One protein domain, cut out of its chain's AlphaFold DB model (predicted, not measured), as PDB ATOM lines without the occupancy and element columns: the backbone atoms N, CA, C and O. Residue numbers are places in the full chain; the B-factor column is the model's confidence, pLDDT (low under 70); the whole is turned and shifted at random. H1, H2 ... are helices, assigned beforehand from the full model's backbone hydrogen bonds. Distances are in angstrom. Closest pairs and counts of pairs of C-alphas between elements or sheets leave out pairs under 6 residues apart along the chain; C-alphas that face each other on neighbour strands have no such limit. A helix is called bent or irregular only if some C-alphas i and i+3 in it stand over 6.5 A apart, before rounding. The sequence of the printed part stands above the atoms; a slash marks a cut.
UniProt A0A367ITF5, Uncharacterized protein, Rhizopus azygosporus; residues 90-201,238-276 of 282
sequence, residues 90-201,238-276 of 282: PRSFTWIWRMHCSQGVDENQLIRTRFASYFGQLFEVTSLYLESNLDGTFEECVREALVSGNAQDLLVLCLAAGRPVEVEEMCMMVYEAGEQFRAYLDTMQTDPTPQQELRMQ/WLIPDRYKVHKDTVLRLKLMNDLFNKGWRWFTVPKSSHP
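AT A GLANCE: This is residues 90 to 201 and 238 to 276 of the 282 residues of an uncharacterized protein of Rhizopus azygosporus (UniProt A0A367ITF5). A helical body is built round the short helix H3, with H1 and H4 side by side with it, H2 packed on H4, and H8 crossing H4. The long helix H5 crosses H3 about at right angles and runs out of the body towards H6; residues 186 to 191 and 193 to 199 stick out. The printed part has 151 residues with eight named helices, H1 to H8 in order, and no named strand; the class is all helix. The whole is only just loose, close to compact, with a radius of gyration of the C-alphas of 18.1 A, and it spans 63 by 36 by 30 A.

IN THESE COORDINATES: H1, residues 94 to 102, begins at C-alpha 94 (-133.543, -31.131, -173.195) and is 12.4 A long. H2, residues 109 to 128, is 32.9 A long; it has a kink of 28 degrees near residue 122 and is irregular, with C-alphas 124 and 127 8.2 A apart. H3 is residues 138 to 148, 15.6 A, and H4 residues 151 to 160, 14.3 A. H5, the longest by residues, is residues 167 to 188, 31.9 A, and ends at C-alpha 188 (-160.033, -33.426, -181.271). H6 is residues 194 to 201, H7 residues 241 to 244. H8, residues 248 to 262, is 21.2 A long and ends at C-alpha 262 (-131.132, -11.546, -153.958).

HOW THE PARTS SIT: H3 is the hub, touching four helices. H1 touches it at a shallow tilt of 18 degrees, the same way, closest at the C-alphas of Cys 101 and Ser 148, 5.7 A. H3 and H4 form a helical hairpin, closest at Ala 145 and Leu 154, C-alphas 5.9 A apart. H5 touches H3 with residues 170 to 174 alone, about perpendicular at 89 degrees; the closest C-alphas, Arg 143 and Val 174, are 5.6 A apart. H7 only just touches H3, with 3 pairs of C-alphas within 8 A, and touches H5 at Gly 178 and Tyr 244, closest C-alphas 5.2 A apart. H2 touches H4 with residues 112 to 121 alone, closest C-alphas Gly 120 and Leu 157, 4.5 A. H8 touches H4 at a steep tilt of 41 degrees, closest C-alphas Ala 151 and Leu 254, 5.1 A. H6 touches no helix. Every O i to N i+4 pair is within hydrogen-bond range in H1, H3, H4, H5 and H8; 8 of 16 are in H2 and 3 of 4 in H6, and H7 is too short for such a pair.

THE WHOLE: The C-alphas farthest apart, Leu 198 and Gly 264, are 64.4 A apart. Residues 202 to 237 are not printed, and C-alphas 201 and 238 are 27.2 A apart across the cut. Of the links printed whole, none is long. Mean pLDDT of the printed part is 80.0; 38 residues are under 70, among them 125 to 136 and 269 to 276.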
ATOM      1  N   PRO A  90    -129.406 -26.040-177.013       87.38
ATOM      2  CA  PRO A  90    -130.147 -26.491-175.834       87.38
ATOM      3  C   PRO A  90    -131.068 -27.685-176.123       87.38
ATOM      4  O   PRO A  90    -131.048 -28.674-175.394       87.38
ATOM      5  N   ARG A  91    -131.759 -27.677-177.269       84.06
ATOM      6  CA  ARG A  91    -132.584 -28.801-177.730       84.06
ATOM      7  C   ARG A  91    -131.870 -30.160-177.725       84.06
ATOM      8  O   ARG A  91    -132.510 -31.184-177.512       84.06
ATOM      9  N   SER A  92    -130.555 -30.199-177.956       85.44
ATOM     10  CA  SER A  92    -129.773 -31.446-177.934       85.44
ATOM     11  C   SER A  92    -129.698 -32.090-176.545       85.44
ATOM     12  O   SER A  92    -129.373 -33.271-176.444       85.44
ATOM     13  N   PHE A  93    -129.995 -31.334-175.488       89.75
ATOM     14  CA  PHE A  93    -129.826 -31.750-174.096       89.75
ATOM     15  C   PHE A  93    -131.123 -31.680-173.278       89.75
ATOM     16  O   PHE A  93    -131.133 -32.074-172.117       89.75
ATOM     17  N   THR A  94    -132.237 -31.242-173.873       87.81
ATOM     18  CA  THR A  94    -133.543 -31.131-173.195       87.81
ATOM     19  C   THR A  94    -134.030 -32.456-172.617       87.81
ATOM     20  O   THR A  94    -134.676 -32.475-171.576       87.81
ATOM     21  N   TRP A  95    -133.689 -33.587-173.236       88.50
ATOM     22  CA  TRP A  95    -134.024 -34.901-172.688       88.50
ATOM     23  C   TRP A  95    -133.342 -35.157-171.331       88.50
ATOM     24  O   TRP A  95    -133.972 -35.716-170.440       88.50
ATOM     25  N   ILE A  96    -132.103 -34.687-171.138       92.25
ATOM     26  CA  ILE A  96    -131.372 -34.781-169.860       92.25
ATOM     27  C   ILE A  96    -132.068 -33.918-168.814       92.25
ATOM     28  O   ILE A  96    -132.279 -34.353-167.686       92.25
ATOM     29  N   TRP A  97    -132.488 -32.711-169.207       92.31
ATOM     30  CA  TRP A  97    -133.259 -31.825-168.339       92.31
ATOM     31  C   TRP A  97    -134.562 -32.475-167.862       92.31
ATOM     32  O   TRP A  97    -134.824 -32.499-166.662       92.31
ATOM     33  N   ARG A  98    -135.342 -33.060-168.782       89.38
ATOM     34  CA  ARG A  98    -136.583 -33.783-168.456       89.38
ATOM     35  C   ARG A  98    -136.313 -34.951-167.499       89.38
ATOM     36  O   ARG A  98    -137.015 -35.083-166.502       89.38
ATOM     37  N   MET A  99    -135.259 -35.734-167.748       89.56
ATOM     38  CA  MET A  99    -134.830 -36.817-166.850       89.56
ATOM     39  C   MET A  99    -134.449 -36.310-165.454       89.56
ATOM     40  O   MET A  99    -134.780 -36.931-164.453       89.56
ATOM     41  N   HIS A 100    -133.762 -35.175-165.353       89.25
ATOM     42  CA  HIS A 100    -133.417 -34.589-164.058       89.25
ATOM     43  C   HIS A 100    -134.624 -34.005-163.326       89.25
ATOM     44  O   HIS A 100    -134.670 -34.071-162.101       89.25
ATOM     45  N   CYS A 101    -135.604 -33.474-164.056       88.00
ATOM     46  CA  CYS A 101    -136.871 -33.028-163.487       88.00
ATOM     47  C   CYS A 101    -137.705 -34.203-162.952       88.00
ATOM     48  O   CYS A 101    -138.352 -34.055-161.924       88.00
ATOM     49  N   SER A 102    -137.675 -35.373-163.599       83.50
ATOM     50  CA  SER A 102    -138.419 -36.551-163.128       83.50
ATOM     51  C   SER A 102    -137.755 -37.290-161.959       83.50
ATOM     52  O   SER A 102    -138.419 -38.042-161.247       83.50
ATOM     53  N   GLN A 103    -136.456 -37.083-161.726       79.00
ATOM     54  CA  GLN A 103    -135.716 -37.719-160.634       79.00
ATOM     55  C   GLN A 103    -135.970 -37.018-159.287       79.00
ATOM     56  O   GLN A 103    -135.675 -35.833-159.133       79.00
ATOM     57  N   GLY A 104    -136.449 -37.772-158.288       64.81
ATOM     58  CA  GLY A 104    -136.676 -37.307-156.909       64.81
ATOM     59  C   GLY A 104    -135.417 -36.799-156.184       64.81
ATOM     60  O   GLY A 104    -134.304 -36.884-156.694       64.81
ATOM     61  N   VAL A 105    -135.579 -36.230-154.988       63.03
ATOM     62  CA  VAL A 105    -134.638 -35.245-154.413       63.03
ATOM     63  C   VAL A 105    -133.207 -35.756-154.126       63.03
ATOM     64  O   VAL A 105    -132.288 -34.959-154.305       63.03
ATOM     65  N   ASP A 106    -132.948 -37.030-153.820       66.06
ATOM     66  CA  ASP A 106    -131.786 -37.329-152.955       66.06
ATOM     67  C   ASP A 106    -130.461 -37.817-153.587       66.06
ATOM     68  O   ASP A 106    -129.408 -37.449-153.073       66.06
ATOM     69  N   GLU A 107    -130.415 -38.580-154.686       63.44
ATOM     70  CA  GLU A 107    -129.136 -39.253-155.043       63.44
ATOM     71  C   GLU A 107    -128.210 -38.483-156.005       63.44
ATOM     72  O   GLU A 107    -127.003 -38.700-156.001       63.44
ATOM     73  N   ASN A 108    -128.727 -37.533-156.793       82.12
ATOM     74  CA  ASN A 108    -127.950 -36.861-157.851       82.12
ATOM     75  C   ASN A 108    -128.062 -35.331-157.849       82.12
ATOM     76  O   ASN A 108    -127.768 -34.689-158.859       82.12
ATOM     77  N   GLN A 109    -128.456 -34.718-156.727       85.75
ATOM     78  CA  GLN A 109    -128.700 -33.270-156.646       85.75
ATOM     79  C   GLN A 109    -127.517 -32.430-157.157       85.75
ATOM     80  O   GLN A 109    -127.721 -31.501-157.933       85.75
ATOM     81  N   LEU A 110    -126.279 -32.791-156.796       88.31
ATOM     82  CA  LEU A 110    -125.079 -32.087-157.263       88.31
ATOM     83  C   LEU A 110    -124.923 -32.144-158.790       88.31
ATOM     84  O   LEU A 110    -124.571 -31.143-159.411       88.31
ATOM     85  N   ILE A 111    -125.161 -33.308-159.402       91.50
ATOM     86  CA  ILE A 111    -125.096 -33.475-160.861       91.50
ATOM     87  C   ILE A 111    -126.206 -32.662-161.525       91.50
ATOM     88  O   ILE A 111    -125.923 -31.938-162.475       91.50
ATOM     89  N   ARG A 112    -127.437 -32.717-161.000       90.38
ATOM     90  CA  ARG A 112    -128.574 -31.972-161.558       90.38
ATOM     91  C   ARG A 112    -128.358 -30.466-161.516       90.38
ATOM     92  O   ARG A 112    -128.471 -29.812-162.548       90.38
ATOM     93  N   THR A 113    -127.985 -29.924-160.358       90.88
ATOM     94  CA  THR A 113    -127.728 -28.488-160.181       90.88
ATOM     95  C   THR A 113    -126.582 -28.020-161.081       90.88
ATOM     96  O   THR A 113    -126.685 -26.994-161.754       90.88
ATOM     97  N   ARG A 114    -125.504 -28.801-161.176       92.44
ATOM     98  CA  ARG A 114    -124.393 -28.517-162.088       92.44
ATOM     99  C   ARG A 114    -124.814 -28.560-163.556       92.44
ATOM    100  O   ARG A 114    -124.452 -27.671-164.327       92.44
ATOM    101  N   PHE A 115    -125.588 -29.568-163.949       94.56
ATOM    102  CA  PHE A 115    -126.133 -29.655-165.295       94.56
ATOM    103  C   PHE A 115    -127.040 -28.457-165.590       94.56
ATOM    104  O   PHE A 115    -126.897 -27.867-166.653       94.56
ATOM    105  N   ALA A 116    -127.895 -28.035-164.653       94.12
ATOM    106  CA  ALA A 116    -128.728 -26.838-164.784       94.12
ATOM    107  C   ALA A 116    -127.883 -25.578-165.043       94.12
ATOM    108  O   ALA A 116    -128.211 -24.776-165.916       94.12
ATOM    109  N   SER A 117    -126.754 -25.440-164.342       93.38
ATOM    110  CA  SER A 117    -125.801 -24.337-164.521       93.38
ATOM    111  C   SER A 117    -125.121 -24.358-165.900       93.38
ATOM    112  O   SER A 117    -125.070 -23.336-166.594       93.38
ATOM    113  N   TYR A 118    -124.635 -25.519-166.352       94.50
ATOM    114  CA  TYR A 118    -124.100 -25.692-167.711       94.50
ATOM    115  C   TYR A 118    -125.165 -25.396-168.774       94.50
ATOM    116  O   TYR A 118    -124.939 -24.617-169.700       94.50
ATOM    117  N   PHE A 119    -126.335 -26.009-168.623       94.06
ATOM    118  CA  PHE A 119    -127.426 -25.979-169.583       94.06
ATOM    119  C   PHE A 119    -128.027 -24.578-169.723       94.06
ATOM    120  O   PHE A 119    -128.266 -24.133-170.843       94.06
ATOM    121  N   GLY A 120    -128.176 -23.842-168.618       92.06
ATOM    122  CA  GLY A 120    -128.662 -22.462-168.612       92.06
ATOM    123  C   GLY A 120    -127.787 -21.528-169.450       92.06
ATOM    124  O   GLY A 120    -128.299 -20.785-170.285       92.06
ATOM    125  N   GLN A 121    -126.461 -21.636-169.332       91.44
ATOM    126  CA  GLN A 121    -125.524 -20.825-170.126       91.44
ATOM    127  C   GLN A 121    -125.660 -21.072-171.639       91.44
ATOM    128  O   GLN A 121    -125.423 -20.177-172.448       91.44
ATOM    129  N   LEU A 122    -126.107 -22.259-172.065       90.38
ATOM    130  CA  LEU A 122    -126.288 -22.563-173.488       90.38
ATOM    131  C   LEU A 122    -127.405 -21.745-174.161       90.38
ATOM    132  O   LEU A 122    -127.443 -21.712-175.400       90.38
ATOM    133  N   PHE A 123    -128.276 -21.090-173.384       85.44
ATOM    134  CA  PHE A 123    -129.351 -20.217-173.866       85.44
ATOM    135  C   PHE A 123    -128.897 -18.783-174.195       85.44
ATOM    136  O   PHE A 123    -129.680 -18.027-174.765       85.44
ATOM    137  N   GLU A 124    -127.642 -18.408-173.915       71.19
ATOM    138  CA  GLU A 124    -127.104 -17.060-174.179       71.19
ATOM    139  C   GLU A 124    -127.145 -16.664-175.676       71.19
ATOM    140  O   GLU A 124    -127.218 -15.486-176.013       71.19
ATOM    141  N   VAL A 125    -127.134 -17.635-176.604       55.44
ATOM    142  CA  VAL A 125    -126.862 -17.390-178.043       55.44
ATOM    143  C   VAL A 125    -127.968 -17.892-178.996       55.44
ATOM    144  O   VAL A 125    -127.779 -17.941-180.210       55.44
ATOM    145  N   THR A 126    -129.155 -18.277-178.522       55.81
ATOM    146  CA  THR A 126    -130.183 -18.884-179.404       55.81
ATOM    147  C   THR A 126    -130.969 -17.903-180.297       55.81
ATOM    148  O   THR A 126    -131.823 -18.331-181.068       55.81
ATOM    149  N   SER A 127    -130.647 -16.606-180.309       42.12
ATOM    150  CA  SER A 127    -131.468 -15.558-180.946       42.12
ATOM    151  C   SER A 127    -131.448 -15.503-182.485       42.12
ATOM    152  O   SER A 127    -132.277 -14.808-183.065       42.12
ATOM    153  N   LEU A 128    -130.530 -16.192-183.179       41.84
ATOM    154  CA  LEU A 128    -130.400 -16.082-184.651       41.84
ATOM    155  C   LEU A 128    -130.925 -17.283-185.448       41.84
ATOM    156  O   LEU A 128    -131.104 -17.180-186.660       41.84
ATOM    157  N   TYR A 129    -131.209 -18.408-184.792       49.38
ATOM    158  CA  TYR A 129    -131.690 -19.629-185.444       49.38
ATOM    159  C   TYR A 129    -132.934 -20.126-184.718       49.38
ATOM    160  O   TYR A 129    -132.921 -21.193-184.113       49.38
ATOM    161  N   LEU A 130    -133.977 -19.293-184.746       46.81
ATOM    162  CA  LEU A 130    -135.282 -19.558-184.146       46.81
ATOM    163  C   LEU A 130    -135.745 -20.989-184.447       46.81
ATOM    164  O   LEU A 130    -135.993 -21.376-185.593       46.81
ATOM    165  N   GLU A 131    -135.835 -21.768-183.375       45.50
ATOM    166  CA  GLU A 131    -136.404 -23.101-183.351       45.50
ATOM    167  C   GLU A 131    -137.914 -22.956-183.563       45.50
ATOM    168  O   GLU A 131    -138.651 -22.532-182.685       45.50
ATOM    169  N   SER A 132    -138.395 -23.291-184.759       45.41
ATOM    170  CA  SER A 132    -139.824 -23.252-185.113       45.41
ATOM    171  C   SER A 132    -140.688 -24.281-184.363       45.41
ATOM    172  O   SER A 132    -141.824 -24.522-184.759       45.41
ATOM    173  N   ASN A 133    -140.146 -24.951-183.343       51.44
ATOM    174  CA  ASN A 133    -140.821 -25.991-182.577       51.44
ATOM    175  C   ASN A 133    -140.583 -25.709-181.090       51.44
ATOM    176  O   ASN A 133    -139.449 -25.431-180.716       51.44
ATOM    177  N   LEU A 134    -141.627 -25.860-180.271       52.97
ATOM    178  CA  LEU A 134    -141.607 -25.635-178.817       52.97
ATOM    179  C   LEU A 134    -140.567 -26.489-178.059       52.97
ATOM    180  O   LEU A 134    -140.158 -26.104-176.967       52.97
ATOM    181  N   ASP A 135    -140.130 -27.609-178.648       61.25
ATOM    182  CA  ASP A 135    -139.091 -28.494-178.104       61.25
ATOM    183  C   ASP A 135    -137.699 -27.843-178.078       61.25
ATOM    184  O   ASP A 135    -137.120 -27.568-179.140       61.25
ATOM    185  N   GLY A 136    -137.112 -27.760-176.889       67.94
ATOM    186  CA  GLY A 136    -135.782 -27.218-176.634       67.94
ATOM    187  C   GLY A 136    -135.761 -25.755-176.212       67.94
ATOM    188  O   GLY A 136    -134.681 -25.209-175.979       67.94
ATOM    189  N   THR A 137    -136.938 -25.141-176.080       82.75
ATOM    190  CA  THR A 137    -137.082 -23.742-175.668       82.75
ATOM    191  C   THR A 137    -136.820 -23.561-174.175       82.75
ATOM    192  O   THR A 137    -136.932 -24.494-173.375       82.75
ATOM    193  N   PHE A 138    -136.460 -22.338-173.785       87.38
ATOM    194  CA  PHE A 138    -136.246 -22.010-172.375       87.38
ATOM    195  C   PHE A 138    -137.560 -22.136-171.595       87.38
ATOM    196  O   PHE A 138    -137.600 -22.708-170.511       87.38
ATOM    197  N   GLU A 139    -138.648 -21.679-172.207       87.25
ATOM    198  CA  GLU A 139    -140.024 -21.739-171.726       87.25
ATOM    199  C   GLU A 139    -140.474 -23.176-171.445       87.25
ATOM    200  O   GLU A 139    -141.112 -23.454-170.430       87.25
ATOM    201  N   GLU A 140    -140.104 -24.122-172.312       85.81
ATOM    202  CA  GLU A 140    -140.339 -25.538-172.046       85.81
ATOM    203  C   GLU A 140    -139.565 -26.018-170.818       85.81
ATOM    204  O   GLU A 140    -140.130 -26.690-169.959       85.81
ATOM    205  N   CYS A 141    -138.297 -25.633-170.685       90.62
ATOM    206  CA  CYS A 141    -137.472 -26.051-169.556       90.62
ATOM    207  C   CYS A 141    -138.007 -25.502-168.220       90.62
ATOM    208  O   CYS A 141    -138.042 -26.234-167.229       90.62
ATOM    209  N   VAL A 142    -138.492 -24.253-168.212       92.19
ATOM    210  CA  VAL A 142    -139.195 -23.641-167.071       92.19
ATOM    211  C   VAL A 142    -140.436 -24.451-166.705       92.19
ATOM    212  O   VAL A 142    -140.629 -24.797-165.538       92.19
ATOM    213  N   ARG A 143    -141.258 -24.797-167.702       90.00
ATOM    214  CA  ARG A 143    -142.484 -25.574-167.504       90.00
ATOM    215  C   ARG A 143    -142.203 -26.928-166.869       90.00
ATOM    216  O   ARG A 143    -142.839 -27.274-165.877       90.00
ATOM    217  N   GLU A 144    -141.244 -27.665-167.418       89.94
ATOM    218  CA  GLU A 144    -140.850 -28.985-166.924       89.94
ATOM    219  C   GLU A 144    -140.427 -28.931-165.446       89.94
ATOM    220  O   GLU A 144    -140.869 -29.749-164.638       89.94
ATOM    221  N   ALA A 145    -139.644 -27.922-165.057       92.12
ATOM    222  CA  ALA A 145    -139.180 -27.780-163.679       92.12
ATOM    223  C   ALA A 145    -140.274 -27.335-162.697       92.12
ATOM    224  O   ALA A 145    -140.321 -27.809-161.562       92.12
ATOM    225  N   LEU A 146    -141.178 -26.446-163.120       92.12
ATOM    226  CA  LEU A 146    -142.305 -26.018-162.286       92.12
ATOM    227  C   LEU A 146    -143.283 -27.161-162.006       92.12
ATOM    228  O   LEU A 146    -143.713 -27.334-160.863       92.12
ATOM    229  N   VAL A 147    -143.610 -27.944-163.033       90.06
ATOM    230  CA  VAL A 147    -144.510 -29.097-162.920       90.06
ATOM    231  C   VAL A 147    -143.914 -30.185-162.025       90.06
ATOM    232  O   VAL A 147    -144.601 -30.716-161.159       90.06
ATOM    233  N   SER A 148    -142.623 -30.482-162.189       88.62
ATOM    234  CA  SER A 148    -141.908 -31.487-161.384       88.62
ATOM    235  C   SER A 148    -141.579 -31.044-159.956       88.62
ATOM    236  O   SER A 148    -141.134 -31.845-159.139       88.62
ATOM    237  N   GLY A 149    -141.766 -29.763-159.631       88.88
ATOM    238  CA  GLY A 149    -141.421 -29.228-158.318       88.88
ATOM    239  C   GLY A 149    -139.932 -28.947-158.106       88.88
ATOM    240  O   GLY A 149    -139.507 -28.674-156.977       88.88
ATOM    241  N   ASN A 150    -139.129 -28.960-159.171       90.00
ATOM    242  CA  ASN A 150    -137.692 -28.737-159.102       90.00
ATOM    243  C   ASN A 150    -137.329 -27.237-159.074       90.00
ATOM    244  O   ASN A 150    -136.700 -26.690-159.980       90.00
ATOM    245  N   ALA A 151    -137.736 -26.554-158.000       91.88
ATOM    246  CA  ALA A 151    -137.526 -25.114-157.826       91.88
ATOM    247  C   ALA A 151    -136.041 -24.712-157.757       91.88
ATOM    248  O   ALA A 151    -135.669 -23.638-158.228       91.88
ATOM    249  N   GLN A 152    -135.188 -25.560-157.170       91.62
ATOM    250  CA  GLN A 152    -133.761 -25.264-157.020       91.62
ATOM    251  C   GLN A 152    -133.058 -25.229-158.374       91.62
ATOM    252  O   GLN A 152    -132.407 -24.236-158.696       91.62
ATOM    253  N   ASP A 153    -133.189 -26.299-159.159       92.50
ATOM    254  CA  ASP A 153    -132.495 -26.390-160.440       92.50
ATOM    255  C   ASP A 153    -133.085 -25.389-161.445       92.50
ATOM    256  O   ASP A 153    -132.345 -24.842-162.260       92.50
ATOM    257  N   LEU A 154    -134.381 -25.056-161.337       94.25
ATOM    258  CA  LEU A 154    -134.994 -23.957-162.093       94.25
ATOM    259  C   LEU A 154    -134.337 -22.605-161.793       94.25
ATOM    260  O   LEU A 154    -133.976 -21.882-162.719       94.25
ATOM    261  N   LEU A 155    -134.147 -22.266-160.514       94.56
ATOM    262  CA  LEU A 155    -133.479 -21.019-160.137       94.56
ATOM    263  C   LEU A 155    -132.061 -20.958-160.723       94.56
ATOM    264  O   LEU A 155    -131.666 -19.944-161.294       94.56
ATOM    265  N   VAL A 156    -131.314 -22.060-160.628       93.75
ATOM    266  CA  VAL A 156    -129.956 -22.170-161.183       93.75
ATOM    267  C   VAL A 156    -129.970 -21.985-162.700       93.75
ATOM    268  O   VAL A 156    -129.170 -21.209-163.222       93.75
ATOM    269  N   LEU A 157    -130.900 -22.642-163.399       93.81
ATOM    270  CA  LEU A 157    -131.077 -22.519-164.844       93.81
ATOM    271  C   LEU A 157    -131.317 -21.059-165.255       93.81
ATOM    272  O   LEU A 157    -130.655 -20.566-166.168       93.81
ATOM    273  N   CYS A 158    -132.229 -20.354-164.574       92.88
ATOM    274  CA  CYS A 158    -132.544 -18.952-164.855       92.88
ATOM    275  C   CYS A 158    -131.332 -18.037-164.660       92.88
ATOM    276  O   CYS A 158    -131.018 -17.234-165.541       92.88
ATOM    277  N   LEU A 159    -130.619 -18.192-163.542       91.69
ATOM    278  CA  LEU A 159    -129.433 -17.390-163.233       91.69
ATOM    279  C   LEU A 159    -128.297 -17.635-164.231       91.69
ATOM    280  O   LEU A 159    -127.649 -16.692-164.686       91.69
ATOM    281  N   ALA A 160    -128.075 -18.895-164.606       91.31
ATOM    282  CA  ALA A 160    -127.083 -19.271-165.603       91.31
ATOM    283  C   ALA A 160    -127.435 -18.755-167.009       91.31
ATOM    284  O   ALA A 160    -126.542 -18.363-167.755       91.31
ATOM    285  N   ALA A 161    -128.725 -18.707-167.351       90.06
ATOM    286  CA  ALA A 161    -129.220 -18.154-168.609       90.06
ATOM    287  C   ALA A 161    -129.299 -16.614-168.628       90.06
ATOM    288  O   ALA A 161    -129.653 -16.040-169.658       90.06
ATOM    289  N   GLY A 162    -129.026 -15.940-167.503       88.06
ATOM    290  CA  GLY A 162    -129.196 -14.490-167.375       88.06
ATOM    291  C   GLY A 162    -130.652 -14.034-167.535       88.06
ATOM    292  O   GLY A 162    -130.904 -12.926-168.007       88.06
ATOM    293  N   ARG A 163    -131.618 -14.897-167.193       87.38
ATOM    294  CA  ARG A 163    -133.058 -14.624-167.298       87.38
ATOM    295  C   ARG A 163    -133.625 -14.219-165.932       87.38
ATOM    296  O   ARG A 163    -133.246 -14.825-164.928       87.38
ATOM    297  N   PRO A 164    -134.530 -13.227-165.874       89.12
ATOM    298  CA  PRO A 164    -135.186 -12.854-164.625       89.12
ATOM    299  C   PRO A 164    -136.075 -13.995-164.108       89.12
ATOM    300  O   PRO A 164    -136.586 -14.805-164.885       89.12
ATOM    301  N   VAL A 165    -136.250 -14.058-162.788       91.81
ATOM    302  CA  VAL A 165    -137.067 -15.074-162.104       91.81
ATOM    303  C   VAL A 165    -138.411 -14.455-161.718       91.81
ATOM    304  O   VAL A 165    -138.675 -14.179-160.549       91.81
ATOM    305  N   GLU A 166    -139.249 -14.225-162.727       92.69
ATOM    306  CA  GLU A 166    -140.613 -13.702-162.570       92.69
ATOM    307  C   GLU A 166    -141.591 -14.864-162.353       92.69
ATOM    308  O   GLU A 166    -142.157 -15.426-163.292       92.69
ATOM    309  N   VAL A 167    -141.747 -15.287-161.096       91.50
ATOM    310  CA  VAL A 167    -142.456 -16.530-160.742       91.50
ATOM    311  C   VAL A 167    -143.908 -16.527-161.226       91.50
ATOM    312  O   VAL A 167    -144.402 -17.549-161.699       91.50
ATOM    313  N   GLU A 168    -144.594 -15.392-161.121       91.62
ATOM    314  CA  GLU A 168    -145.965 -15.198-161.589       91.62
ATOM    315  C   GLU A 168    -146.090 -15.410-163.099       91.62
ATOM    316  O   GLU A 168    -146.959 -16.166-163.535       91.62
ATOM    317  N   GLU A 169    -145.207 -14.791-163.886       89.94
ATOM    318  CA  GLU A 169    -145.193 -14.924-165.347       89.94
ATOM    319  C   GLU A 169    -144.876 -16.361-165.765       89.94
ATOM    320  O   GLU A 169    -145.550 -16.929-166.627       89.94
ATOM    321  N   MET A 170    -143.903 -16.990-165.100       92.94
ATOM    322  CA  MET A 170    -143.555 -18.387-165.345       92.94
ATOM    323  C   MET A 170    -144.736 -19.318-165.050       92.94
ATOM    324  O   MET A 170    -145.021 -20.214-165.839       92.94
ATOM    325  N   CYS A 171    -145.466 -19.100-163.950       90.69
ATOM    326  CA  CYS A 171    -146.657 -19.892-163.629       90.69
ATOM    327  C   CYS A 171    -147.790 -19.663-164.636       90.69
ATOM    328  O   CYS A 171    -148.446 -20.626-165.034       90.69
ATOM    329  N   MET A 172    -148.006 -18.414-165.062       88.75
ATOM    330  CA  MET A 172    -149.013 -18.079-166.071       88.75
ATOM    331  C   MET A 172    -148.726 -18.798-167.391       88.75
ATOM    332  O   MET A 172    -149.618 -19.420-167.955       88.75
ATOM    333  N   MET A 173    -147.464 -18.820-167.821       87.88
ATOM    334  CA  MET A 173    -147.026 -19.541-169.018       87.88
ATOM    335  C   MET A 173    -147.330 -21.047-168.950       87.88
ATOM    336  O   MET A 173    -147.725 -21.647-169.953       87.88
ATOM    337  N   VAL A 174    -147.150 -21.686-167.787       88.25
ATOM    338  CA  VAL A 174    -147.509 -23.107-167.609       88.25
ATOM    339  C   VAL A 174    -149.020 -23.301-167.693       88.25
ATOM    340  O   VAL A 174    -149.478 -24.227-168.364       88.25
ATOM    341  N   TYR A 175    -149.782 -22.420-167.043       86.06
ATOM    342  CA  TYR A 175    -151.240 -22.463-167.048       86.06
ATOM    343  C   TYR A 175    -151.811 -22.293-168.463       86.06
ATOM    344  O   TYR A 175    -152.583 -23.135-168.916       86.06
ATOM    345  N   GLU A 176    -151.366 -21.272-169.199       84.38
ATOM    346  CA  GLU A 176    -151.775 -21.019-170.583       84.38
ATOM    347  C   GLU A 176    -151.451 -22.196-171.505       84.38
ATOM    348  O   GLU A 176    -152.276 -22.565-172.337       84.38
ATOM    349  N   ALA A 177    -150.284 -22.829-171.342       82.69
ATOM    350  CA  ALA A 177    -149.935 -24.024-172.108       82.69
ATOM    351  C   ALA A 177    -150.899 -25.191-171.822       82.69
ATOM    352  O   ALA A 177    -151.303 -25.897-172.747       82.69
ATOM    353  N   GLY A 178    -151.304 -25.368-170.560       83.06
ATOM    354  CA  GLY A 178    -152.302 -26.361-170.164       83.06
ATOM    355  C   GLY A 178    -153.687 -26.082-170.752       83.06
ATOM    356  O   GLY A 178    -154.320 -26.997-171.275       83.06
ATOM    357  N   GLU A 179    -154.140 -24.825-170.729       83.00
ATOM    358  CA  GLU A 179    -155.422 -24.409-171.319       83.00
ATOM    359  C   GLU A 179    -155.424 -24.553-172.848       83.00
ATOM    360  O   GLU A 179    -156.376 -25.086-173.414       83.00
ATOM    361  N   GLN A 180    -154.340 -24.159-173.527       80.44
ATOM    362  CA  GLN A 180    -154.183 -24.358-174.974       80.44
ATOM    363  C   GLN A 180    -154.248 -25.840-175.342       80.44
ATOM    364  O   GLN A 180    -154.893 -26.218-176.321       80.44
ATOM    365  N   PHE A 181    -153.595 -26.687-174.548       78.81
ATOM    366  CA  PHE A 181    -153.611 -28.120-174.769       78.81
ATOM    367  C   PHE A 181    -154.994 -28.731-174.499       78.81
ATOM    368  O   PHE A 181    -155.466 -29.548-175.287       78.81
ATOM    369  N   ARG A 182    -155.688 -28.286-173.445       79.38
ATOM    370  CA  ARG A 182    -157.075 -28.683-173.161       79.38
ATOM    371  C   ARG A 182    -158.010 -28.303-174.307       79.38
ATOM    372  O   ARG A 182    -158.706 -29.169-174.823       79.38
ATOM    373  N   ALA A 183    -157.945 -27.056-174.769       78.25
ATOM    374  CA  ALA A 183    -158.729 -26.581-175.904       78.25
ATOM    375  C   ALA A 183    -158.439 -27.386-177.181       78.25
ATOM    376  O   ALA A 183    -159.354 -27.715-177.929       78.25
ATOM    377  N   TYR A 184    -157.176 -27.758-177.422       77.56
ATOM    378  CA  TYR A 184    -156.819 -28.641-178.531       77.56
ATOM    379  C   TYR A 184    -157.463 -30.030-178.398       77.56
ATOM    380  O   TYR A 184    -158.032 -30.531-179.370       77.56
ATOM    381  N   LEU A 185    -157.425 -30.647-177.213       75.81
ATOM    382  CA  LEU A 185    -158.098 -31.927-176.984       75.81
ATOM    383  C   LEU A 185    -159.611 -31.822-177.201       75.81
ATOM    384  O   LEU A 185    -160.179 -32.698-177.849       75.81
ATOM    385  N   ASP A 186    -160.240 -30.736-176.755       76.25
ATOM    386  CA  ASP A 186    -161.669 -30.490-176.980       76.25
ATOM    387  C   ASP A 186    -161.991 -30.385-178.484       76.25
ATOM    388  O   ASP A 186    -163.016 -30.892-178.938       76.25
ATOM    389  N   THR A 187    -161.093 -29.807-179.297       73.75
ATOM    390  CA  THR A 187    -161.248 -29.798-180.767       73.75
ATOM    391  C   THR A 187    -161.005 -31.152-181.430       73.75
ATOM    392  O   THR A 187    -161.494 -31.375-182.531       73.75
ATOM    393  N   MET A 188    -160.261 -32.057-180.789       65.50
ATOM    394  CA  MET A 188    -160.033 -33.426-181.271       65.50
ATOM    395  C   MET A 188    -161.160 -34.385-180.864       65.50
ATOM    396  O   MET A 188    -161.325 -35.421-181.497       65.50
ATOM    397  N   GLN A 189    -161.947 -34.036-179.840       58.50
ATOM    398  CA  GLN A 189    -163.141 -34.771-179.408       58.50
ATOM    399  C   GLN A 189    -164.375 -34.528-180.295       58.50
ATOM    400  O   GLN A 189    -165.448 -35.052-180.001       58.50
ATOM    401  N   THR A 190    -164.262 -33.764-181.385       59.12
ATOM    402  CA  THR A 190    -165.311 -33.735-182.414       59.12
ATOM    403  C   THR A 190    -165.430 -35.100-183.079       59.12
ATOM    404  O   THR A 190    -164.400 -35.705-183.382       59.12
ATOM    405  N   ASP A 191    -166.669 -35.546-183.325       61.44
ATOM    406  CA  ASP A 191    -166.970 -36.849-183.919       61.44
ATOM    407  C   ASP A 191    -166.004 -37.168-185.074       61.44
ATOM    408  O   ASP A 191    -165.819 -36.334-185.975       61.44
ATOM    409  N   PRO A 192    -165.344 -38.342-185.044       59.41
ATOM    410  CA  PRO A 192    -164.427 -38.743-186.096       59.41
ATOM    411  C   PRO A 192    -165.131 -38.631-187.445       59.41
ATOM    412  O   PRO A 192    -166.282 -39.029-187.614       59.41
ATOM    413  N   THR A 193    -164.434 -38.094-188.444       64.81
ATOM    414  CA  THR A 193    -164.994 -38.095-189.799       64.81
ATOM    415  C   THR A 193    -165.320 -39.540-190.213       64.81
ATOM    416  O   THR A 193    -164.586 -40.452-189.823       64.81
ATOM    417  N   PRO A 194    -166.334 -39.796-191.060       67.75
ATOM    418  CA  PRO A 194    -166.694 -41.163-191.466       67.75
ATOM    419  C   PRO A 194    -165.512 -41.980-192.031       67.75
ATOM    420  O   PRO A 194    -165.453 -43.202-191.934       67.75
ATOM    421  N   GLN A 195    -164.512 -41.303-192.605       65.50
ATOM    422  CA  GLN A 195    -163.272 -41.907-193.111       65.50
ATOM    423  C   GLN A 195    -162.231 -42.218-192.017       65.50
ATOM    424  O   GLN A 195    -161.332 -43.034-192.230       65.50
ATOM    425  N   GLN A 196    -162.288 -41.538-190.873       58.91
ATOM    426  CA  GLN A 196    -161.525 -41.884-189.670       58.91
ATOM    427  C   GLN A 196    -162.206 -43.027-188.911       58.91
ATOM    428  O   GLN A 196    -161.505 -43.939-188.489       58.91
ATOM    429  N   GLU A 197    -163.540 -43.050-188.831       73.12
ATOM    430  CA  GLU A 197    -164.300 -44.166-188.242       73.12
ATOM    431  C   GLU A 197    -164.003 -45.495-188.934       73.12
ATOM    432  O   GLU A 197    -163.678 -46.474-188.270       73.12
ATOM    433  N   LEU A 198    -164.026 -45.513-190.271       72.69
ATOM    434  CA  LEU A 198    -163.708 -46.714-191.050       72.69
ATOM    435  C   LEU A 198    -162.275 -47.213-190.814       72.69
ATOM    436  O   LEU A 198    -162.041 -48.419-190.777       72.69
ATOM    437  N   ARG A 199    -161.310 -46.302-190.631       70.06
ATOM    438  CA  ARG A 199    -159.924 -46.676-190.305       70.06
ATOM    439  C   ARG A 199    -159.804 -47.229-188.890       70.06
ATOM    440  O   ARG A 199    -159.153 -48.247-188.707       70.06
ATOM    441  N   MET A 200    -160.478 -46.615-187.921       67.50
ATOM    442  CA  MET A 200    -160.495 -47.104-186.540       67.50
ATOM    443  C   MET A 200    -161.197 -48.459-186.410       67.50
ATOM    444  O   MET A 200    -160.730 -49.308-185.659       67.50
ATOM    445  N   GLN A 201    -162.283 -48.693-187.155       74.31
ATOM    446  CA  GLN A 201    -162.937 -50.004-187.223       74.31
ATOM    447  C   GLN A 201    -161.988 -51.060-187.789       74.31
ATOM    448  O   GLN A 201    -161.818 -52.109-187.177       74.31
ATOM    449  N   TRP A 238    -146.693 -35.674-171.263       61.34
ATOM    450  CA  TRP A 238    -146.870 -34.351-171.874       61.34
ATOM    451  C   TRP A 238    -148.229 -34.137-172.575       61.34
ATOM    452  O   TRP A 238    -148.589 -32.989-172.842       61.34
ATOM    453  N   LEU A 239    -148.987 -35.211-172.822       60.59
ATOM    454  CA  LEU A 239    -150.357 -35.239-173.345       60.59
ATOM    455  C   LEU A 239    -151.431 -35.320-172.241       60.59
ATOM    456  O   LEU A 239    -152.610 -35.490-172.549       60.59
ATOM    457  N   ILE A 240    -151.063 -35.187-170.963       69.44
ATOM    458  CA  ILE A 240    -152.012 -35.157-169.843       69.44
ATOM    459  C   ILE A 240    -152.216 -33.695-169.414       69.44
ATOM    460  O   ILE A 240    -151.288 -33.092-168.876       69.44
ATOM    461  N   PRO A 241    -153.409 -33.087-169.583       67.12
ATOM    462  CA  PRO A 241    -153.637 -31.690-169.189       67.12
ATOM    463  C   PRO A 241    -153.404 -31.436-167.695       67.12
ATOM    464  O   PRO A 241    -152.935 -30.371-167.299       67.12
ATOM    465  N   ASP A 242    -153.681 -32.432-166.852       72.50
ATOM    466  CA  ASP A 242    -153.455 -32.345-165.408       72.50
ATOM    467  C   ASP A 242    -151.975 -32.238-165.022       72.50
ATOM    468  O   ASP A 242    -151.671 -31.759-163.929       72.50
ATOM    469  N   ARG A 243    -151.053 -32.588-165.929       76.69
ATOM    470  CA  ARG A 243    -149.613 -32.377-165.752       76.69
ATOM    471  C   ARG A 243    -149.259 -30.898-165.626       76.69
ATOM    472  O   ARG A 243    -148.296 -30.569-164.958       76.69
ATOM    473  N   TYR A 244    -150.034 -29.984-166.204       80.50
ATOM    474  CA  TYR A 244    -149.731 -28.546-166.197       80.50
ATOM    475  C   TYR A 244    -150.097 -27.857-164.865       80.50
ATOM    476  O   TYR A 244    -150.202 -26.633-164.784       80.50
ATOM    477  N   LYS A 245    -150.287 -28.629-163.789       82.81
ATOM    478  CA  LYS A 245    -150.555 -28.119-162.442       82.81
ATOM    479  C   LYS A 245    -149.246 -27.845-161.710       82.81
ATOM    480  O   LYS A 245    -148.529 -28.758-161.318       82.81
ATOM    481  N   VAL A 246    -148.968 -26.568-161.456       85.50
ATOM    482  CA  VAL A 246    -147.842 -26.163-160.606       85.50
ATOM    483  C   VAL A 246    -148.246 -26.280-159.135       85.50
ATOM    484  O   VAL A 246    -149.225 -25.674-158.689       85.50
ATOM    485  N   HIS A 247    -147.484 -27.045-158.356       82.19
ATOM    486  CA  HIS A 247    -147.715 -27.170-156.918       82.19
ATOM    487  C   HIS A 247    -147.431 -25.843-156.191       82.19
ATOM    488  O   HIS A 247    -146.409 -25.195-156.419       82.19
ATOM    489  N   LYS A 248    -148.310 -25.452-155.254       81.69
ATOM    490  CA  LYS A 248    -148.150 -24.216-154.456       81.69
ATOM    491  C   LYS A 248    -146.835 -24.179-153.672       81.69
ATOM    492  O   LYS A 248    -146.260 -23.106-153.510       81.69
ATOM    493  N   ASP A 249    -146.369 -25.338-153.208       89.38
ATOM    494  CA  ASP A 249    -145.085 -25.469-152.517       89.38
ATOM    495  C   ASP A 249    -143.911 -25.069-153.423       89.38
ATOM    496  O   ASP A 249    -143.076 -24.260-153.027       89.38
ATOM    497  N   THR A 250    -143.904 -25.524-154.679       88.69
ATOM    498  CA  THR A 250    -142.891 -25.154-155.681       88.69
ATOM    499  C   THR A 250    -142.818 -23.646-155.882       88.69
ATOM    500  O   THR A 250    -141.729 -23.076-155.892       88.69
ATOM    501  N   VAL A 251    -143.977 -22.989-155.994       91.62
ATOM    502  CA  VAL A 251    -144.074 -21.530-156.161       91.62
ATOM    503  C   VAL A 251    -143.480 -20.809-154.953       91.62
ATOM    504  O   VAL A 251    -142.664 -19.902-155.111       91.62
ATOM    505  N   LEU A 252    -143.868 -21.215-153.741       93.12
ATOM    506  CA  LEU A 252    -143.368 -20.613-152.507       93.12
ATOM    507  C   LEU A 252    -141.856 -20.816-152.361       93.12
ATOM    508  O   LEU A 252    -141.140 -19.864-152.049       93.12
ATOM    509  N   ARG A 253    -141.368 -22.032-152.624       93.25
ATOM    510  CA  ARG A 253    -139.943 -22.367-152.587       93.25
ATOM    511  C   ARG A 253    -139.151 -21.536-153.581       93.25
ATOM    512  O   ARG A 253    -138.154 -20.946-153.186       93.25
ATOM    513  N   LEU A 254    -139.597 -21.434-154.832       94.12
ATOM    514  CA  LEU A 254    -138.906 -20.640-155.847       94.12
ATOM    515  C   LEU A 254    -138.837 -19.160-155.448       94.12
ATOM    516  O   LEU A 254    -137.763 -18.566-155.518       94.12
ATOM    517  N   LYS A 255    -139.941 -18.584-154.951       94.31
ATOM    518  CA  LYS A 255    -139.972 -17.204-154.437       94.31
ATOM    519  C   LYS A 255    -139.004 -16.996-153.278       94.31
ATOM    520  O   LYS A 255    -138.228 -16.048-153.298       94.31
ATOM    521  N   LEU A 256    -139.040 -17.886-152.285       94.94
ATOM    522  CA  LEU A 256    -138.179 -17.808-151.106       94.94
ATOM    523  C   LEU A 256    -136.701 -17.944-151.486       94.94
ATOM    524  O   LEU A 256    -135.871 -17.164-151.028       94.94
ATOM    525  N   MET A 257    -136.372 -18.915-152.338       93.50
ATOM    526  CA  MET A 257    -135.009 -19.127-152.819       93.50
ATOM    527  C   MET A 257    -134.519 -17.931-153.642       93.50
ATOM    528  O   MET A 257    -133.394 -17.486-153.447       93.50
ATOM    529  N   ASN A 258    -135.353 -17.358-154.512       93.44
ATOM    530  CA  ASN A 258    -134.990 -16.160-155.266       93.44
ATOM    531  C   ASN A 258    -134.758 -14.948-154.340       93.44
ATOM    532  O   ASN A 258    -133.745 -14.264-154.459       93.44
ATOM    533  N   ASP A 259    -135.641 -14.710-153.364       93.75
ATOM    534  CA  ASP A 259    -135.505 -13.615-152.389       93.75
ATOM    535  C   ASP A 259    -134.233 -13.748-151.534       93.75
ATOM    536  O   ASP A 259    -133.451 -12.803-151.411       93.75
ATOM    537  N   LEU A 260    -133.971 -14.939-150.989       93.00
ATOM    538  CA  LEU A 260    -132.752 -15.208-150.225       93.00
ATOM    539  C   LEU A 260    -131.496 -15.032-151.090       93.00
ATOM    540  O   LEU A 260    -130.512 -14.439-150.638       93.00
ATOM    541  N   PHE A 261    -131.533 -15.485-152.347       91.25
ATOM    542  CA  PHE A 261    -130.437 -15.280-153.288       91.25
ATOM    543  C   PHE A 261    -130.198 -13.785-153.549       91.25
ATOM    544  O   PHE A 261    -129.060 -13.317-153.474       91.25
ATOM    545  N   ASN A 262    -131.249 -12.995-153.767       89.50
ATOM    546  CA  ASN A 262    -131.132 -11.546-153.958       89.50
ATOM    547  C   ASN A 262    -130.611 -10.824-152.704       89.50
ATOM    548  O   ASN A 262    -129.901  -9.828-152.814       89.50
ATOM    549  N   LYS A 263    -130.849 -11.381-151.510       92.50
ATOM    550  CA  LYS A 263    -130.260 -10.931-150.235       92.50
ATOM    551  C   LYS A 263    -128.811 -11.383-150.011       92.50
ATOM    552  O   LYS A 263    -128.253 -11.139-148.944       92.50
ATOM    553  N   GLY A 264    -128.194 -12.044-150.989       88.44
ATOM    554  CA  GLY A 264    -126.784 -12.438-150.957       88.44
ATOM    555  C   GLY A 264    -126.519 -13.859-150.465       88.44
ATOM    556  O   GLY A 264    -125.357 -14.245-150.354       88.44
ATOM    557  N   TRP A 265    -127.552 -14.665-150.206       89.44
ATOM    558  CA  TRP A 265    -127.348 -16.071-149.866       89.44
ATOM    559  C   TRP A 265    -126.861 -16.844-151.095       89.44
ATOM    560  O   TRP A 265    -127.313 -16.618-152.222       89.44
ATOM    561  N   ARG A 266    -125.904 -17.751-150.891       85.19
ATOM    562  CA  ARG A 266    -125.283 -18.545-151.956       85.19
ATOM    563  C   ARG A 266    -125.171 -19.992-151.490       85.19
ATOM    564  O   ARG A 266    -124.415 -20.285-150.572       85.19
ATOM    565  N   TRP A 267    -125.937 -20.878-152.117       80.12
ATOM    566  CA  TRP A 267    -125.919 -22.330-151.872       80.12
ATOM    567  C   TRP A 267    -125.608 -23.139-153.147       80.12
ATOM    568  O   TRP A 267    -125.587 -24.363-153.109       80.12
ATOM    569  N   PHE A 268    -125.341 -22.455-154.264       77.81
ATOM    570  CA  PHE A 268    -124.799 -22.994-155.513       77.81
ATOM    571  C   PHE A 268    -123.885 -21.945-156.166       77.81
ATOM    572  O   PHE A 268    -123.960 -20.753-155.841       77.81
ATOM    573  N   THR A 269    -123.016 -22.382-157.072       69.50
ATOM    574  CA  THR A 269    -122.104 -21.516-157.828       69.50
ATOM    575  C   THR A 269    -122.825 -20.909-159.032       69.50
ATOM    576  O   THR A 269    -123.720 -21.511-159.623       69.50
ATOM    577  N   VAL A 270    -122.502 -19.653-159.351       66.56
ATOM    578  CA  VAL A 270    -123.132 -18.882-160.437       66.56
ATOM    579  C   VAL A 270    -122.027 -18.380-161.362       66.56
ATOM    580  O   VAL A 270    -120.979 -17.960-160.854       66.56
ATOM    581  N   PRO A 271    -122.225 -18.379-162.696       63.97
ATOM    582  CA  PRO A 271    -121.205 -17.896-163.613       63.97
ATOM    583  C   PRO A 271    -120.822 -16.444-163.289       63.97
ATOM    584  O   PRO A 271    -121.675 -15.571-163.135       63.97
ATOM    585  N   LYS A 272    -119.516 -16.152-163.232       57.22
ATOM    586  CA  LYS A 272    -118.998 -14.793-162.963       57.22
ATOM    587  C   LYS A 272    -119.399 -13.760-164.028       57.22
ATOM    588  O   LYS A 272    -119.310 -12.564-163.772       57.22
ATOM    589  N   SER A 273    -119.812 -14.203-165.217       52.62
ATOM    590  CA  SER A 273    -120.185 -13.351-166.351       52.62
ATOM    591  C   SER A 273    -121.621 -12.819-166.301       52.62
ATOM    592  O   SER A 273    -121.937 -11.913-167.065       52.62
ATOM    593  N   SER A 274    -122.484 -13.317-165.407       43.75
ATOM    594  CA  SER A 274    -123.922 -13.002-165.445       43.75
ATOM    595  C   SER A 274    -124.303 -11.613-164.913       43.75
ATOM    596  O   SER A 274    -125.458 -11.215-165.058       43.75
ATOM    597  N   HIS A 275    -123.393 -10.853-164.287       43.00
ATOM    598  CA  HIS A 275    -123.773  -9.621-163.581       43.00
ATOM    599  C   HIS A 275    -122.790  -8.449-163.733       43.00
ATOM    600  O   HIS A 275    -121.923  -8.256-162.882       43.00
ATOM    601  N   PRO A 276    -123.017  -7.556-164.712       38.19
ATOM    602  CA  PRO A 276    -122.686  -6.141-164.572       38.19
ATOM    603  C   PRO A 276    -123.866  -5.312-164.029       38.19
ATOM    604  O   PRO A 276    -123.656  -4.194-163.574       38.19
TER     605      PRO A 276